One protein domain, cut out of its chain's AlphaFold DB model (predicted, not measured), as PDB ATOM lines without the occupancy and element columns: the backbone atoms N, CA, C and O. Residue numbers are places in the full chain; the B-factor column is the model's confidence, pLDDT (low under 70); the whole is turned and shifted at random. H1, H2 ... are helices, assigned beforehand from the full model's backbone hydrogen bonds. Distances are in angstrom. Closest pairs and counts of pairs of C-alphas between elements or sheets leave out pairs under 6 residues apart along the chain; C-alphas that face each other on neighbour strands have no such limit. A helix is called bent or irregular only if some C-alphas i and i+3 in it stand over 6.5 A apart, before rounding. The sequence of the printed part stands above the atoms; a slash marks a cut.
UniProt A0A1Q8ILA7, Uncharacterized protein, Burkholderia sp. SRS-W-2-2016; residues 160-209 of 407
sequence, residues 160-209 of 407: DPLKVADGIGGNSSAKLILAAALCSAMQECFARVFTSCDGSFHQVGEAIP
ATOM      1  N   ASP A 160     219.668 150.985 176.219       93.69
ATOM      2  CA  ASP A 160     218.637 151.183 177.243       93.69
ATOM      3  C   ASP A 160     218.203 152.661 177.289       93.69
ATOM      4  O   ASP A 160     218.981 153.517 177.727       93.69
ATOM      5  N   PRO A 161     216.972 153.001 176.869       89.31
ATOM      6  CA  PRO A 161     216.532 154.389 176.823       89.31
ATOM      7  C   PRO A 161     216.425 155.026 178.216       89.31
ATOM      8  O   PRO A 161     216.617 156.235 178.335       89.31
ATOM      9  N   LEU A 162     216.150 154.245 179.268       89.81
ATOM     10  CA  LEU A 162     216.023 154.773 180.629       89.81
ATOM     11  C   LEU A 162     217.391 155.150 181.193       89.81
ATOM     12  O   LEU A 162     217.554 156.239 181.734       89.81
ATOM     13  N   LYS A 163     218.403 154.306 180.979       88.50
ATOM     14  CA  LYS A 163     219.773 154.617 181.416       88.50
ATOM     15  C   LYS A 163     220.388 155.758 180.625       88.50
ATOM     16  O   LYS A 163     221.103 156.577 181.195       88.50
ATOM     17  N   VAL A 164     220.080 155.859 179.332       89.12
ATOM     18  CA  VAL A 164     220.471 157.027 178.533       89.12
ATOM     19  C   VAL A 164     219.828 158.297 179.084       89.12
ATOM     20  O   VAL A 164     220.519 159.304 179.235       89.12
ATOM     21  N   ALA A 165     218.537 158.263 179.427       87.88
ATOM     22  CA  ALA A 165     217.859 159.404 180.033       87.88
ATOM     23  C   ALA A 165     218.492 159.800 181.380       87.88
ATOM     24  O   ALA A 165     218.764 160.983 181.597       87.88
ATOM     25  N   ASP A 166     218.817 158.828 182.235       89.38
ATOM     26  CA  ASP A 166     219.514 159.061 183.506       89.38
ATOM     27  C   ASP A 166     220.923 159.639 183.292       89.38
ATOM     28  O   ASP A 166     221.320 160.595 183.962       89.38
ATOM     29  N   GLY A 167     221.666 159.128 182.307       88.69
ATOM     30  CA  GLY A 167     222.988 159.632 181.933       88.69
ATOM     31  C   GLY A 167     222.953 161.083 181.443       88.69
ATOM     32  O   GLY A 167     223.781 161.903 181.849       88.69
ATOM     33  N   ILE A 168     221.950 161.440 180.637       89.00
ATOM     34  CA  ILE A 168     221.702 162.829 180.230       89.00
ATOM     35  C   ILE A 168     221.322 163.678 181.455       89.00
ATOM     36  O   ILE A 168     221.824 164.790 181.626       89.00
ATOM     37  N   GLY A 169     220.492 163.142 182.352       87.94
ATOM     38  CA  GLY A 169     220.096 163.773 183.613       87.94
ATOM     39  C   GLY A 169     221.250 164.005 184.598       87.94
ATOM     40  O   GLY A 169     221.179 164.932 185.409       87.94
ATOM     41  N   GLY A 170     222.335 163.238 184.512       89.75
ATOM     42  CA  GLY A 170     223.522 163.379 185.361       89.75
ATOM     43  C   GLY A 170     224.623 164.288 184.800       89.75
ATOM     44  O   GLY A 170     225.478 164.739 185.559       89.75
ATOM     45  N   ASN A 171     224.616 164.591 183.498       91.75
ATOM     46  CA  ASN A 171     225.730 165.265 182.823       91.75
ATOM     47  C   ASN A 171     225.376 166.693 182.367       91.75
ATOM     48  O   ASN A 171     224.540 166.899 181.488       91.75
ATOM     49  N   SER A 172     226.061 167.699 182.920       93.06
ATOM     50  CA  SER A 172     225.820 169.116 182.606       93.06
ATOM     51  C   SER A 172     226.025 169.468 181.127       93.06
ATOM     52  O   SER A 172     225.265 170.264 180.579       93.06
ATOM     53  N   SER A 173     227.008 168.864 180.455       91.31
ATOM     54  CA  SER A 173     227.258 169.085 179.025       91.31
ATOM     55  C   SER A 173     226.167 168.461 178.154       91.31
ATOM     56  O   SER A 173     225.718 169.087 177.196       91.31
ATOM     57  N   ALA A 174     225.683 167.266 178.511       89.44
ATOM     58  CA  ALA A 174     224.566 166.627 177.814       89.44
ATOM     59  C   ALA A 174     223.272 167.443 177.961       89.44
ATOM     60  O   ALA A 174     222.556 167.645 176.980       89.44
ATOM     61  N   LYS A 175     223.014 167.994 179.155       90.44
ATOM     62  CA  LYS A 175     221.889 168.911 179.392       90.44
ATOM     63  C   LYS A 175     221.966 170.169 178.538       90.44
ATOM     64  O   LYS A 175     220.944 170.578 178.006       90.44
ATOM     65  N   LEU A 176     223.146 170.773 178.389       87.44
ATOM     66  CA  LEU A 176     223.342 171.960 177.548       87.44
ATOM     67  C   LEU A 176     223.015 171.678 176.076       87.44
ATOM     68  O   LEU A 176     222.302 172.456 175.446       87.44
ATOM     69  N   ILE A 177     223.484 170.548 175.542       89.12
ATOM     70  CA  ILE A 177     223.210 170.142 174.154       89.12
ATOM     71  C   ILE A 177     221.718 169.846 173.964       89.12
ATOM     72  O   ILE A 177     221.111 170.323 173.004       89.12
ATOM     73  N   LEU A 178     221.108 169.109 174.898       87.38
ATOM     74  CA  LEU A 178     219.678 168.809 174.853       87.38
ATOM     75  C   LEU A 178     218.829 170.084 174.970       87.38
ATOM     76  O   LEU A 178     217.874 170.246 174.218       87.38
ATOM     77  N   ALA A 179     219.191 171.006 175.864       84.00
ATOM     78  CA  ALA A 179     218.508 172.284 176.028       84.00
ATOM     79  C   ALA A 179     218.595 173.141 174.759       84.00
ATOM     80  O   ALA A 179     217.591 173.725 174.367       84.00
ATOM     81  N   ALA A 180     219.747 173.181 174.083       82.38
ATOM     82  CA  ALA A 180     219.895 173.896 172.817       82.38
ATOM     83  C   ALA A 180     219.001 173.305 171.710       82.38
ATOM     84  O   ALA A 180     218.286 174.043 171.032       82.38
ATOM     85  N   ALA A 181     218.977 171.973 171.575       85.31
ATOM     86  CA  ALA A 181     218.121 171.288 170.606       85.31
ATOM     87  C   ALA A 181     216.626 171.523 170.897       85.31
ATOM     88  O   ALA A 181     215.867 171.903 170.005       85.31
ATOM     89  N   LEU A 182     216.213 171.384 172.160       85.19
ATOM     90  CA  LEU A 182     214.845 171.657 172.600       85.19
ATOM     91  C   LEU A 182     214.456 173.130 172.425       85.19
ATOM     92  O   LEU A 182     213.324 173.413 172.048       85.19
ATOM     93  N   CYS A 183     215.379 174.063 172.661       77.50
ATOM     94  CA  CYS A 183     215.143 175.489 172.462       77.50
ATOM     95  C   CYS A 183     214.823 175.789 170.992       77.50
ATOM     96  O   CYS A 183     213.819 176.443 170.724       77.50
ATOM     97  N   SER A 184     215.581 175.226 170.044       77.56
ATOM     98  CA  SER A 184     215.283 175.381 168.611       77.56
ATOM     99  C   SER A 184     213.958 174.736 168.187       77.56
ATOM    100  O   SER A 184     213.225 175.302 167.384       77.56
ATOM    101  N   ALA A 185     213.603 173.587 168.771       78.62
ATOM    102  CA  ALA A 185     212.354 172.895 168.461       78.62
ATOM    103  C   ALA A 185     211.116 173.583 169.066       78.62
ATOM    104  O   ALA A 185     210.031 173.517 168.496       78.62
ATOM    105  N   MET A 186     211.263 174.239 170.221       74.06
ATOM    106  CA  MET A 186     210.164 174.917 170.917       74.06
ATOM    107  C   MET A 186     210.099 176.425 170.652       74.06
ATOM    108  O   MET A 186     209.169 177.074 171.128       74.06
ATOM    109  N   GLN A 187     211.041 176.997 169.901       68.69
ATOM    110  CA  GLN A 187     211.098 178.435 169.610       68.69
ATOM    111  C   GLN A 187     209.788 178.965 169.007       68.69
ATOM    112  O   GLN A 187     209.282 179.996 169.448       68.69
ATOM    113  N   GLU A 188     209.176 178.226 168.079       63.69
ATOM    114  CA  GLU A 188     207.883 178.601 167.484       63.69
ATOM    115  C   GLU A 188     206.707 178.493 168.469       63.69
ATOM    116  O   GLU A 188     205.728 179.236 168.362       63.69
ATOM    117  N   CYS A 189     206.798 177.595 169.453       63.16
ATOM    118  CA  CYS A 189     205.789 177.444 170.498       63.16
ATOM    119  C   CYS A 189     205.881 178.569 171.538       63.16
ATOM    120  O   CYS A 189     204.848 179.079 171.963       63.16
ATOM    121  N   PHE A 190     207.091 178.987 171.926       62.59
ATOM    122  CA  PHE A 190     207.289 180.055 172.913       62.59
ATOM    123  C   PHE A 190     207.013 181.455 172.357       62.59
ATOM    124  O   PHE A 190     206.451 182.278 173.075       62.59
ATOM    125  N   ALA A 191     207.318 181.721 171.081       58.16
ATOM    126  CA  ALA A 191     206.987 182.998 170.439       58.16
ATOM    127  C   ALA A 191     205.472 183.292 170.460       58.16
ATOM    128  O   ALA A 191     205.054 184.440 170.562       58.16
ATOM    129  N   ARG A 192     204.631 182.247 170.452       57.81
ATOM    130  CA  ARG A 192     203.166 182.373 170.549       57.81
ATOM    131  C   ARG A 192     202.642 182.659 171.959       57.81
ATOM    132  O   ARG A 192     201.465 182.979 172.097       57.81
ATOM    133  N   VAL A 193     203.469 182.508 172.994       64.12
ATOM    134  CA  VAL A 193     203.077 182.763 174.394       64.12
ATOM    135  C   VAL A 193     203.176 184.251 174.730       64.12
ATOM    136  O   VAL A 193     202.400 184.747 175.545       64.12
ATOM    137  N   PHE A 194     204.102 184.969 174.094       64.31
ATOM    138  CA  PHE A 194     204.330 186.388 174.343       64.31
ATOM    139  C   PHE A 194     203.720 187.224 173.220       64.31
ATOM    140  O   PHE A 194     204.324 187.441 172.169       64.31
ATOM    141  N   THR A 195     202.495 187.680 173.461       68.12
ATOM    142  CA  THR A 195     201.798 188.625 172.590       68.12
ATOM    143  C   THR A 195     202.171 190.051 172.987       68.12
ATOM    144  O   THR A 195     202.005 190.442 174.144       68.12
ATOM    145  N   SER A 196     202.646 190.825 172.021       67.31
ATOM    146  CA  SER A 196     202.827 192.268 172.122       67.31
ATOM    147  C   SER A 196     201.492 192.969 172.404       67.31
ATOM    148  O   SER A 196     200.409 192.446 172.126       67.31
ATOM    149  N   CYS A 197     201.544 194.199 172.921       66.62
ATOM    150  CA  CYS A 197     200.338 194.984 173.212       66.62
ATOM    151  C   CYS A 197     199.489 195.319 171.967       66.62
ATOM    152  O   CYS A 197     198.324 195.674 172.113       66.62
ATOM    153  N   ASP A 198     200.049 195.202 170.760       71.00
ATOM    154  CA  ASP A 198     199.348 195.377 169.480       71.00
ATOM    155  C   ASP A 198     198.699 194.078 168.950       71.00
ATOM    156  O   ASP A 198     198.107 194.071 167.871       71.00
ATOM    157  N   GLY A 199     198.791 192.978 169.706       68.06
ATOM    158  CA  GLY A 199     198.256 191.673 169.321       68.06
ATOM    159  C   GLY A 199     199.173 190.855 168.406       68.06
ATOM    160  O   GLY A 199     198.810 189.732 168.055       68.06
ATOM    161  N   SER A 200     200.346 191.375 168.029       76.19
ATOM    162  CA  SER A 200     201.364 190.622 167.293       76.19
ATOM    163  C   SER A 200     202.185 189.722 168.225       76.19
ATOM    164  O   SER A 200     202.201 189.904 169.441       76.19
ATOM    165  N   PHE A 201     202.848 188.708 167.672       71.06
ATOM    166  CA  PHE A 201     203.742 187.837 168.440       71.06
ATOM    167  C   PHE A 201     205.160 188.400 168.439       71.06
ATOM    168  O   PHE A 201     205.651 188.797 167.380       71.06
ATOM    169  N   HIS A 202     205.828 188.363 169.592       70.19
ATOM    170  CA  HIS A 202     207.240 188.724 169.681       70.19
ATOM    171  C   HIS A 202     208.108 187.790 168.826       70.19
ATOM    172  O   HIS A 202     207.969 186.563 168.880       70.19
ATOM    173  N   GLN A 203     209.031 188.360 168.049       72.25
ATOM    174  CA  GLN A 203     209.997 187.590 167.267       72.25
ATOM    175  C   GLN A 203     211.250 187.236 168.075       72.25
ATOM    176  O   GLN A 203     211.617 187.884 169.055       72.25
ATOM    177  N   VAL A 204     211.947 186.179 167.647       62.00
ATOM    178  CA  VAL A 204     213.206 185.754 168.272       62.00
ATOM    179  C   VAL A 204     214.256 186.857 168.116       62.00
ATOM    180  O   VAL A 204     214.615 187.223 167.001       62.00
ATOM    181  N   GLY A 205     214.778 187.347 169.243       69.44
ATOM    182  CA  GLY A 205     215.774 188.421 169.282       69.44
ATOM    183  C   GLY A 205     215.184 189.818 169.483       69.44
ATOM    184  O   GLY A 205     215.947 190.758 169.700       69.44
ATOM    185  N   GLU A 206     213.856 189.962 169.478       72.19
ATOM    186  CA  GLU A 206     213.228 191.190 169.956       72.19
ATOM    187  C   GLU A 206     213.400 191.314 171.470       72.19
ATOM    188  O   GLU A 206     213.202 190.361 172.230       72.19
ATOM    189  N   ALA A 207     213.795 192.506 171.911       75.44
ATOM    190  CA  ALA A 207     213.888 192.816 173.325       75.44
ATOM    191  C   ALA A 207     212.476 192.848 173.920       75.44
ATOM    192  O   ALA A 207     211.664 193.704 173.565       75.44
ATOM    193  N   ILE A 208     212.192 191.923 174.835       72.38
ATOM    194  CA  ILE A 208     211.011 192.018 175.688       72.38
ATOM    195  C   ILE A 208     211.320 193.099 176.728       72.38
ATOM    196  O   ILE A 208     212.301 192.938 177.463       72.38
ATOM    197  N   PRO A 209     210.521 194.179 176.807       76.50
ATOM    198  CA  PRO A 209     210.759 195.240 177.769       76.50
ATOM    199  C   PRO A 209     210.826 194.679 179.189       76.50
ATOM    200  O   PRO A 209     209.959 193.917 179.626       76.50
TER     201      PRO A 209
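What this domain is: This is residues 160 to 209 of the 407 residues of an uncharacterized protein of Burkholderia sp. SRS-W-2-2016 (UniProt A0A1Q8ILA7). A short helix, H1, and a long helix, H2, meet at a corner like an L, and beyond the far end of H2 a long loop, residues 192 to 209, runs outward, turns near residue 198 and folds back. The two helices share few contacts, and much of both stands free. The printed part has 50 residues, with two named helices in the order H1, H2 and no named strand; the class is all helix. The whole is extended, with a radius of gyration of the C-alphas of 15.7 A and spans of 48 by 17 by 12 A.

Where its parts are: H1 holds residues 161 to 170, beginning at C-alpha 161 at (216.532, 154.389, 176.823). After a tight link of one residue, Asn 171, H2 holds residues 172 to 191. It measures 26.4 A from its first to its last C-alpha, which is C-alpha 191 at (206.987, 182.998, 170.439). H2 is irregular: C-alphas 185 and 188 are 7.3 A apart, and it has a kink of 54 degrees near residue 185. Residues 192 to 209 hold no named element and end at C-alpha 209 at (210.759, 195.240, 177.769).

How they stand to each other: H1 and H2 touch only at the corner by their link, and only just, with 3 pairs of C-alphas within 8 A. H2 touches H1 with residues 174 to 175 alone; the closest C-alphas of the two helices are those of Ile 168 and Ala 174, 5.3 A apart. Their lines are about perpendicular, at 79 degrees. Residues 160 to 166, of which 161 to 166 belong to H1, stand free, and so do residues 179 to 186 of H2. In H1 every O i to N i+4 pair is within hydrogen-bond range; in H2, 14 of 16 are.

The domain as a whole: The two C-alphas farthest apart are those of Asp 160 and Asp 198, at 48.8 A. The printed part has no cut. The mean pLDDT of the printed part is 78.2, and it is under 70 at residues 187 to 197, residue 199 and residues 204 to 205.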